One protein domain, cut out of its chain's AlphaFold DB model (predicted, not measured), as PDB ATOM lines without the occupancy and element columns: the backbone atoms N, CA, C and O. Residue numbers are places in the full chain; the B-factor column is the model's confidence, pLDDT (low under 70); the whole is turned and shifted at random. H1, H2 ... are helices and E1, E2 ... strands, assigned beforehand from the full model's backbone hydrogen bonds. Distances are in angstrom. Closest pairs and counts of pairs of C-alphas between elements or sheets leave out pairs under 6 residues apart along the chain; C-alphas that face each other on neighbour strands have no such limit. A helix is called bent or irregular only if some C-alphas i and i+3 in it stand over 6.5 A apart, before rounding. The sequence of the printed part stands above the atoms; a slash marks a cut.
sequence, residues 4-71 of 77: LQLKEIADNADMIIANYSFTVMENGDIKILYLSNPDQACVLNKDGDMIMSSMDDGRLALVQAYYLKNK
ATOM      1  N   LEU A   4     329.411 273.061 365.604       96.50
ATOM      2  CA  LEU A   4     328.416 273.748 364.779       96.50
ATOM      3  C   LEU A   4     327.301 274.349 365.644       96.50
ATOM      4  O   LEU A   4     326.970 275.516 365.476       96.50
ATOM      5  N   GLN A   5     326.795 273.591 366.621       96.81
ATOM      6  CA  GLN A   5     325.776 274.081 367.554       96.81
ATOM      7  C   GLN A   5     326.293 275.239 368.418       96.81
ATOM      8  O   GLN A   5     325.568 276.196 368.665       96.81
ATOM      9  N   LEU A   6     327.548 275.175 368.878       96.75
ATOM     10  CA  LEU A   6     328.150 276.273 369.640       96.75
ATOM     11  C   LEU A   6     328.325 277.526 368.792       96.75
ATOM     12  O   LEU A   6     328.073 278.628 369.278       96.75
ATOM     13  N   LYS A   7     328.716 277.357 367.527       96.75
ATOM     14  CA  LYS A   7     328.811 278.458 366.576       96.75
ATOM     15  C   LYS A   7     327.444 279.094 366.339       96.75
ATOM     16  O   LYS A   7     327.340 280.306 366.429       96.75
ATOM     17  N   GLU A   8     326.402 278.298 366.110       97.88
ATOM     18  CA  GLU A   8     325.032 278.804 365.951       97.88
ATOM     19  C   GLU A   8     324.567 279.583 367.187       97.88
ATOM     20  O   GLU A   8     323.960 280.640 367.053       97.88
ATOM     21  N   ILE A   9     324.870 279.107 368.398       97.19
ATOM     22  CA  ILE A   9     324.521 279.831 369.629       97.19
ATOM     23  C   ILE A   9     325.294 281.145 369.740       97.19
ATOM     24  O   ILE A   9     324.717 282.147 370.147       97.19
ATOM     25  N   ALA A  10     326.582 281.154 369.392       97.00
ATOM     26  CA  ALA A  10     327.391 282.365 369.418       97.00
ATOM     27  C   ALA A  10     326.938 283.380 368.353       97.00
ATOM     28  O   ALA A  10     326.822 284.561 368.656       97.00
ATOM     29  N   ASP A  11     326.638 282.923 367.135       97.12
ATOM     30  CA  ASP A  11     326.166 283.770 366.036       97.12
ATOM     31  C   ASP A  11     324.804 284.421 366.356       97.12
ATOM     32  O   ASP A  11     324.548 285.535 365.914       97.12
ATOM     33  N   ASN A  12     323.946 283.738 367.126       95.75
ATOM     34  CA  ASN A  12     322.622 284.226 367.540       95.75
ATOM     35  C   ASN A  12     322.608 284.861 368.945       95.75
ATOM     36  O   ASN A  12     321.538 285.086 369.509       95.75
ATOM     37  N   ALA A  13     323.767 285.084 369.568       96.38
ATOM     38  CA  ALA A  13     323.829 285.725 370.874       96.38
ATOM     39  C   ALA A  13     323.657 287.242 370.736       96.38
ATOM     40  O   ALA A  13     324.372 287.870 369.959       96.38
ATOM     41  N   ASP A  14     322.798 287.845 371.559       96.31
ATOM     42  CA  ASP A  14     322.661 289.306 371.639       96.31
ATOM     43  C   ASP A  14     323.934 289.966 372.180       96.31
ATOM     44  O   ASP A  14     324.223 291.133 371.923       96.31
ATOM     45  N   MET A  15     324.698 289.227 372.985       95.44
ATOM     46  CA  MET A  15     325.951 289.703 373.548       95.44
ATOM     47  C   MET A  15     326.876 288.535 373.888       95.44
ATOM     48  O   MET A  15     326.438 287.493 374.375       95.44
ATOM     49  N   ILE A  16     328.182 288.728 373.689       96.81
ATOM     50  CA  ILE A  16     329.216 287.787 374.132       96.81
ATOM     51  C   ILE A  16     330.229 288.520 375.011       96.81
ATOM     52  O   ILE A  16     330.846 289.495 374.582       96.81
ATOM     53  N   ILE A  17     330.442 288.027 376.235       96.88
ATOM     54  CA  ILE A  17     331.449 288.553 377.170       96.88
ATOM     55  C   ILE A  17     332.245 287.387 377.741       96.88
ATOM     56  O   ILE A  17     331.673 286.483 378.338       96.88
ATOM     57  N   ALA A  18     333.573 287.414 377.596       95.94
ATOM     58  CA  ALA A  18     334.479 286.429 378.199       95.94
ATOM     59  C   ALA A  18     334.067 284.956 377.950       95.94
ATOM     60  O   ALA A  18     334.117 284.132 378.861       95.94
ATOM     61  N   ASN A  19     333.669 284.637 376.712       96.44
ATOM     62  CA  ASN A  19     333.146 283.332 376.271       96.44
ATOM     63  C   ASN A  19     331.782 282.922 376.851       96.44
ATOM     64  O   ASN A  19     331.388 281.767 376.700       96.44
ATOM     65  N   TYR A  20     331.038 283.831 377.476       98.00
ATOM     66  CA  TYR A  20     329.627 283.619 377.786       98.00
ATOM     67  C   TYR A  20     328.771 284.256 376.701       98.00
ATOM     68  O   TYR A  20     328.930 285.447 376.433       98.00
ATOM     69  N   SER A  21     327.878 283.479 376.093       98.06
ATOM     70  CA  SER A  21     326.807 284.033 375.269       98.06
ATOM     71  C   SER A  21     325.644 284.443 376.161       98.06
ATOM     72  O   SER A  21     325.317 283.733 377.108       98.06
ATOM     73  N   PHE A  22     325.032 285.578 375.852       97.94
ATOM     74  CA  PHE A  22     323.808 286.074 376.464       97.94
ATOM     75  C   PHE A  22     322.764 286.172 375.354       97.94
ATOM     76  O   PHE A  22     323.010 286.830 374.344       97.94
ATOM     77  N   THR A  23     321.626 285.512 375.545       97.25
ATOM     78  CA  THR A  23     320.518 285.493 374.588       97.25
ATOM     79  C   THR A  23     319.223 285.874 375.296       97.25
ATOM     80  O   THR A  23     318.853 285.241 376.289       97.25
ATOM     81  N   VAL A  24     318.529 286.884 374.784       96.31
ATOM     82  CA  VAL A  24     317.205 287.307 375.233       96.31
ATOM     83  C   VAL A  24     316.171 286.336 374.666       96.31
ATOM     84  O   VAL A  24     316.043 286.149 373.460       96.31
ATOM     85  N   MET A  25     315.436 285.672 375.550       95.06
ATOM     86  CA  MET A  25     314.349 284.766 375.185       95.06
ATOM     87  C   MET A  25     313.074 285.549 374.847       95.06
ATOM     88  O   MET A  25     312.932 286.714 375.210       95.06
ATOM     89  N   GLU A  26     312.087 284.903 374.218       93.94
ATOM     90  CA  GLU A  26     310.814 285.552 373.848       93.94
ATOM     91  C   GLU A  26     310.050 286.145 375.051       93.94
ATOM     92  O   GLU A  26     309.368 287.160 374.928       93.94
ATOM     93  N   ASN A  27     310.187 285.551 376.242       93.62
ATOM     94  CA  ASN A  27     309.605 286.069 377.488       93.62
ATOM     95  C   ASN A  27     310.444 287.206 378.128       93.62
ATOM     96  O   ASN A  27     310.016 287.858 379.088       93.62
ATOM     97  N   GLY A  28     311.617 287.478 377.558       94.25
ATOM     98  CA  GLY A  28     312.602 288.462 377.979       94.25
ATOM     99  C   GLY A  28     313.522 288.011 379.114       94.25
ATOM    100  O   GLY A  28     314.236 288.853 379.654       94.25
ATOM    101  N   ASP A  29     313.508 286.728 379.480       97.12
ATOM    102  CA  ASP A  29     314.551 286.143 380.321       97.12
ATOM    103  C   ASP A  29     315.863 286.032 379.542       97.12
ATOM    104  O   ASP A  29     315.889 286.029 378.309       97.12
ATOM    105  N   ILE A  30     316.967 285.924 380.270       97.75
ATOM    106  CA  ILE A  30     318.311 285.935 379.707       97.75
ATOM    107  C   ILE A  30     318.929 284.564 379.884       97.75
ATOM    108  O   ILE A  30     319.295 284.164 380.991       97.75
ATOM    109  N   LYS A  31     319.080 283.846 378.777       98.00
ATOM    110  CA  LYS A  31     319.817 282.590 378.739       98.00
ATOM    111  C   LYS A  31     321.301 282.888 378.586       98.00
ATOM    112  O   LYS A  31     321.705 283.575 377.652       98.00
ATOM    113  N   ILE A  32     322.108 282.320 379.476       98.31
ATOM    114  CA  ILE A  32     323.559 282.478 379.479       98.31
ATOM    115  C   ILE A  32     324.213 281.107 379.350       98.31
ATOM    116  O   ILE A  32     323.922 280.204 380.138       98.31
ATOM    117  N   LEU A  33     325.116 280.945 378.383       98.44
ATOM    118  CA  LEU A  33     325.864 279.705 378.164       98.44
ATOM    119  C   LEU A  33     327.365 279.983 378.160       98.44
ATOM    120  O   LEU A  33     327.824 280.890 377.470       98.44
ATOM    121  N   TYR A  34     328.143 279.172 378.875       98.06
ATOM    122  CA  TYR A  34     329.595 279.212 378.759       98.06
ATOM    123  C   TYR A  34     330.047 278.429 377.523       98.06
ATOM    124  O   TYR A  34     330.056 277.199 377.515       98.06
ATOM    125  N   LEU A  35     330.454 279.134 376.468       97.62
ATOM    126  CA  LEU A  35     330.809 278.535 375.178       97.62
ATOM    127  C   LEU A  35     331.993 277.560 375.283       97.62
ATOM    128  O   LEU A  35     332.076 276.614 374.503       97.62
ATOM    129  N   SER A  36     332.892 277.752 376.256       96.00
ATOM    130  CA  SER A  36     334.034 276.851 376.478       96.00
ATOM    131  C   SER A  36     333.697 275.611 377.316       96.00
ATOM    132  O   SER A  36     334.472 274.660 377.313       96.00
ATOM    133  N   ASN A  37     332.575 275.606 378.041       96.44
ATOM    134  CA  ASN A  37     332.057 274.420 378.723       96.44
ATOM    135  C   ASN A  37     330.516 274.468 378.764       96.44
ATOM    136  O   ASN A  37     329.948 274.984 379.729       96.44
ATOM    137  N   PRO A  38     329.836 273.920 377.740       95.56
ATOM    138  CA  PRO A  38     328.388 274.060 377.570       95.56
ATOM    139  C   PRO A  38     327.537 273.340 378.622       95.56
ATOM    140  O   PRO A  38     326.324 273.536 378.655       95.56
ATOM    141  N   ASP A  39     328.153 272.537 379.494       96.00
ATOM    142  CA  ASP A  39     327.482 271.963 380.666       96.00
ATOM    143  C   ASP A  39     327.198 273.033 381.740       96.00
ATOM    144  O   ASP A  39     326.458 272.791 382.694       96.00
ATOM    145  N   GLN A  40     327.766 274.234 381.582       97.50
ATOM    146  CA  GLN A  40     327.595 275.379 382.467       97.50
ATOM    147  C   GLN A  40     326.737 276.454 381.802       97.50
ATOM    148  O   GLN A  40     327.173 277.176 380.902       97.50
ATOM    149  N   ALA A  41     325.509 276.575 382.292       98.12
ATOM    150  CA  ALA A  41     324.521 277.519 381.809       98.12
ATOM    151  C   ALA A  41     323.698 278.068 382.976       98.12
ATOM    152  O   ALA A  41     323.560 277.419 384.016       98.12
ATOM    153  N   CYS A  42     323.121 279.249 382.795       98.56
ATOM    154  CA  CYS A  42     322.108 279.770 383.703       98.56
ATOM    155  C   CYS A  42     321.043 280.553 382.937       98.56
ATOM    156  O   CYS A  42     321.239 280.934 381.782       98.56
ATOM    157  N   VAL A  43     319.904 280.763 383.585       98.56
ATOM    158  CA  VAL A  43     318.851 281.660 383.120       98.56
ATOM    159  C   VAL A  43     318.612 282.690 384.208       98.56
ATOM    160  O   VAL A  43     318.394 282.325 385.368       98.56
ATOM    161  N   LEU A  44     318.665 283.962 383.827       98.38
ATOM    162  CA  LEU A  44     318.348 285.094 384.687       98.38
ATOM    163  C   LEU A  44     317.024 285.724 384.253       98.38
ATOM    164  O   LEU A  44     316.707 285.739 383.065       98.38
ATOM    165  N   ASN A  45     316.276 286.287 385.198       97.31
ATOM    166  CA  ASN A  45     315.185 287.200 384.870       97.31
ATOM    167  C   ASN A  45     315.744 288.573 384.418       97.31
ATOM    168  O   ASN A  45     316.950 288.830 384.470       97.31
ATOM    169  N   LYS A  46     314.855 289.491 384.022       94.38
ATOM    170  CA  LYS A  46     315.198 290.867 383.590       94.38
ATOM    171  C   LYS A  46     315.890 291.718 384.660       94.38
ATOM    172  O   LYS A  46     316.586 292.680 384.337       94.38
ATOM    173  N   ASP A  47     315.686 291.380 385.927       95.50
ATOM    174  CA  ASP A  47     316.299 292.067 387.061       95.50
ATOM    175  C   ASP A  47     317.694 291.510 387.386       95.50
ATOM    176  O   ASP A  47     318.451 292.141 388.121       95.50
ATOM    177  N   GLY A  48     318.081 290.389 386.764       95.88
ATOM    178  CA  GLY A  48     319.361 289.711 386.956       95.88
ATOM    179  C   GLY A  48     319.336 288.614 388.020       95.88
ATOM    180  O   GLY A  48     320.392 288.053 388.327       95.88
ATOM    181  N   ASP A  49     318.167 288.275 388.564       97.25
ATOM    182  CA  ASP A  49     318.018 287.183 389.524       97.25
ATOM    183  C   ASP A  49     318.017 285.827 388.821       97.25
ATOM    184  O   ASP A  49     317.466 285.660 387.732       97.25
ATOM    185  N   MET A  50     318.615 284.831 389.471       97.44
ATOM    186  CA  MET A  50     318.688 283.472 388.948       97.44
ATOM    187  C   MET A  50     317.317 282.786 388.975       97.44
ATOM    188  O   MET A  50     316.698 282.655 390.029       97.44
ATOM    189  N   ILE A  51     316.914 282.245 387.824       98.19
ATOM    190  CA  ILE A  51     315.783 281.317 387.691       98.19
ATOM    191  C   ILE A  51     316.281 279.871 387.805       98.19
ATOM    192  O   ILE A  51     315.734 279.069 388.560       98.19
ATOM    193  N   MET A  52     317.335 279.531 387.059       97.38
ATOM    194  CA  MET A  52     317.959 278.203 387.064       97.38
ATOM    195  C   MET A  52     319.436 278.295 386.682       97.38
ATOM    196  O   MET A  52     319.823 279.164 385.903       97.38
ATOM    197  N   SER A  53     320.267 277.390 387.199       98.12
ATOM    198  CA  SER A  53     321.701 277.358 386.903       98.12
ATOM    199  C   SER A  53     322.280 275.956 387.077       98.12
ATOM    200  O   SER A  53     321.881 275.230 387.986       98.12
ATOM    201  N   SER A  54     323.237 275.591 386.223       98.00
ATOM    202  CA  SER A  54     324.177 274.480 386.439       98.00
ATOM    203  C   SER A  54     325.580 274.958 386.848       98.00
ATOM    204  O   SER A  54     326.495 274.151 387.001       98.00
ATOM    205  N   MET A  55     325.774 276.274 386.994       96.75
ATOM    206  CA  MET A  55     327.039 276.884 387.403       96.75
ATOM    207  C   MET A  55     327.233 276.807 388.921       96.75
ATOM    208  O   MET A  55     326.264 276.824 389.675       96.75
ATOM    209  N   ASP A  56     328.491 276.789 389.367       97.00
ATOM    210  CA  ASP A  56     328.832 277.065 390.765       97.00
ATOM    211  C   ASP A  56     328.553 278.532 391.137       97.00
ATOM    212  O   ASP A  56     328.506 279.408 390.268       97.00
ATOM    213  N   ASP A  57     328.424 278.807 392.436       96.69
ATOM    214  CA  ASP A  57     328.060 280.129 392.962       96.69
ATOM    215  C   ASP A  57     329.021 281.246 392.528       96.69
ATOM    216  O   ASP A  57     328.599 282.374 392.272       96.69
ATOM    217  N   GLY A  58     330.321 280.949 392.409       97.25
ATOM    218  CA  GLY A  58     331.323 281.939 392.019       97.25
ATOM    219  C   GLY A  58     331.168 282.357 390.561       97.25
ATOM    220  O   GLY A  58     331.184 283.546 390.231       97.25
ATOM    221  N   ARG A  59     330.973 281.375 389.679       96.38
ATOM    222  CA  ARG A  59     330.698 281.629 388.266       96.38
ATOM    223  C   ARG A  59     329.338 282.297 388.066       96.38
ATOM    224  O   ARG A  59     329.259 283.229 387.266       96.38
ATOM    225  N   LEU A  60     328.311 281.881 388.807       97.88
ATOM    226  CA  LEU A  60     326.991 282.510 388.780       97.88
ATOM    227  C   LEU A  60     327.074 284.002 389.139       97.88
ATOM    228  O   LEU A  60     326.603 284.846 388.377       97.88
ATOM    229  N   ALA A  61     327.751 284.341 390.239       98.12
ATOM    230  CA  ALA A  61     327.935 285.731 390.652       98.12
ATOM    231  C   ALA A  61     328.670 286.563 389.584       98.12
ATOM    232  O   ALA A  61     328.308 287.713 389.323       98.12
ATOM    233  N   LEU A  62     329.679 285.981 388.925       97.75
ATOM    234  CA  LEU A  62     330.408 286.640 387.842       97.75
ATOM    235  C   LEU A  62     329.504 286.949 386.638       97.75
ATOM    236  O   LEU A  62     329.522 288.073 386.135       97.75
ATOM    237  N   VAL A  63     328.713 285.977 386.168       97.69
ATOM    238  CA  VAL A  63     327.845 286.187 384.996       97.69
ATOM    239  C   VAL A  63     326.686 287.135 385.300       97.69
ATOM    240  O   VAL A  63     326.346 287.954 384.446       97.69
ATOM    241  N   GLN A  64     326.147 287.116 386.524       98.12
ATOM    242  CA  GLN A  64     325.177 288.116 386.980       98.12
ATOM    243  C   GLN A  64     325.784 289.523 386.967       98.12
ATOM    244  O   GLN A  64     325.161 290.457 386.467       98.12
ATOM    245  N   ALA A  65     327.027 289.683 387.435       98.12
ATOM    246  CA  ALA A  65     327.720 290.967 387.386       98.12
ATOM    247  C   ALA A  65     327.947 291.455 385.943       98.12
ATOM    248  O   ALA A  65     327.773 292.644 385.662       98.12
ATOM    249  N   TYR A  66     328.292 290.556 385.012       97.50
ATOM    250  CA  TYR A  66     328.377 290.900 383.590       97.50
ATOM    251  C   TYR A  66     327.031 291.342 383.023       97.50
ATOM    252  O   TYR A  66     326.986 292.370 382.348       97.50
ATOM    253  N   TYR A  67     325.950 290.618 383.314       97.31
ATOM    254  CA  TYR A  67     324.619 290.999 382.859       97.31
ATOM    255  C   TYR A  67     324.214 292.370 383.408       97.31
ATOM    256  O   TYR A  67     323.965 293.289 382.636       97.31
ATOM    257  N   LEU A  68     324.240 292.557 384.730       97.00
ATOM    258  CA  LEU A  68     323.796 293.791 385.385       97.00
ATOM    259  C   LEU A  68     324.557 295.030 384.911       97.00
ATOM    260  O   LEU A  68     323.964 296.098 384.770       97.00
ATOM    261  N   LYS A  69     325.858 294.894 384.637       96.75
ATOM    262  CA  LYS A  69     326.690 295.993 384.132       96.75
ATOM    263  C   LYS A  69     326.353 296.390 382.690       96.75
ATOM    264  O   LYS A  69     326.584 297.538 382.321       96.75
ATOM    265  N   ASN A  70     325.856 295.458 381.877       95.25
ATOM    266  CA  ASN A  70     325.689 295.643 380.432       95.25
ATOM    267  C   ASN A  70     324.235 295.491 379.959       95.25
ATOM    268  O   ASN A  70     323.986 295.547 378.760       95.25
ATOM    269  N   LYS A  71     323.264 295.317 380.864       92.56
ATOM    270  CA  LYS A  71     321.860 295.044 380.516       92.56
ATOM    271  C   LYS A  71     321.206 296.120 379.649       92.56
ATOM    272  O   LYS A  71     320.278 295.821 378.918       92.56
TER     273      LYS A  71
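What this domain is: This is residues 4 to 71 of the 77 residues of an uncharacterized protein of Hallerella succinigenes (UniProt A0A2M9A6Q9). A five-stranded antiparallel sheet, twisted, has the long helix H2 packed slantwise over one face, while the short helix H1 is on the opposite face, across E2 and E3. The strands form one continuous zigzag of hairpins, E1 to E5, with H1 before them and H2 after them. The printed part has 68 residues, with two named helices and five named strands in the order H1 E1 E2 E3 E4 E5 H2, and the sheet's order is E1 - E2 - E3 - E4 - E5. The class is mixed, helices and strands, with 22 residues in helices and 21 in strands. The whole is compact, with a radius of gyration of the C-alphas of 10.8 A and spans of 30 by 25 by 19 A.

Where its parts are: The printed part begins with H1, residues 4 to 11, whose first C-alpha is at (328.416, 273.748, 364.779) and whose length from first to last C-alpha is 10.3 A. E1 is residues 15 to 17, 6.7 A long. E2, residues 20 to 24, and E3, residues 30 to 34, each measure 13.2 A; C-alpha 30 is at (318.311, 285.935, 379.707). E4 is residues 41 to 44, 10.2 A long, and E5 is residues 50 to 53, 7.1 A long. H2, residues 57 to 70, is the longest helix, 20.1 A from first to last C-alpha, and its C-alpha 70 is at (325.689, 295.643, 380.432). Neither helix is bent or irregular.

How they stand to each other: The sheet is a meander, each strand the antiparallel neighbour of the one before, with E1 and E5 as edge strands. E1 and E2 form a hairpin with their directions at 157 degrees, and N 20 and O 17 are 2.9 A apart, within hydrogen-bond range. E2 and E3 form a hairpin at 160 degrees, with N 21 and O 33 at 2.9 A and N 33 and O 21 at 3.1 A. E3 and E4 form a hairpin at 159 degrees, with N 30 and O 44 at 2.8 A. E4 and E5 form a hairpin at 174 degrees, with N 43 and O 52 at 2.8 A. H2 is on the sheet at a height over the sheet of 8.7 A, over E3 and E4, and runs slantwise to the strands, at 55 degrees to E3 on the local plane. The closest C-alphas of H2 and E4 are those of Leu 60 and Cys 42, 7.6 A apart; those of H2 and E3 are Val 63 and Ile 32, 7.9 A apart. H1 is on the opposite face at a height over the sheet of 10.4 A. It lies over E2 and only just over E3, on which 3 of its C-alphas fall, and runs across the strands, at 64 degrees to E2 on the local plane. The closest C-alphas of H1 and E2 are those of Ala 10 and Ser 21, 6.1 A apart. H1 and H2 are apart. In H1 and H2 every O i to N i+4 pair is within hydrogen-bond range.

The domain as a whole: The two C-alphas farthest apart are those of Leu 4 and Asp 47, at 31.3 A, and the C-alphas of Leu 4 and Lys 71 are 27.3 A apart. E3 has its centre nearest to the mean of the C-alphas, at 2.1 A, and H1 has its centre farthest from it, at 13.8 A. The printed part has no cut. The link from E3 to E4 is short, with 6 residues, and the other links are tight; no link is long. The mean pLDDT of the printed part is 96.9, and no printed residue is under 70.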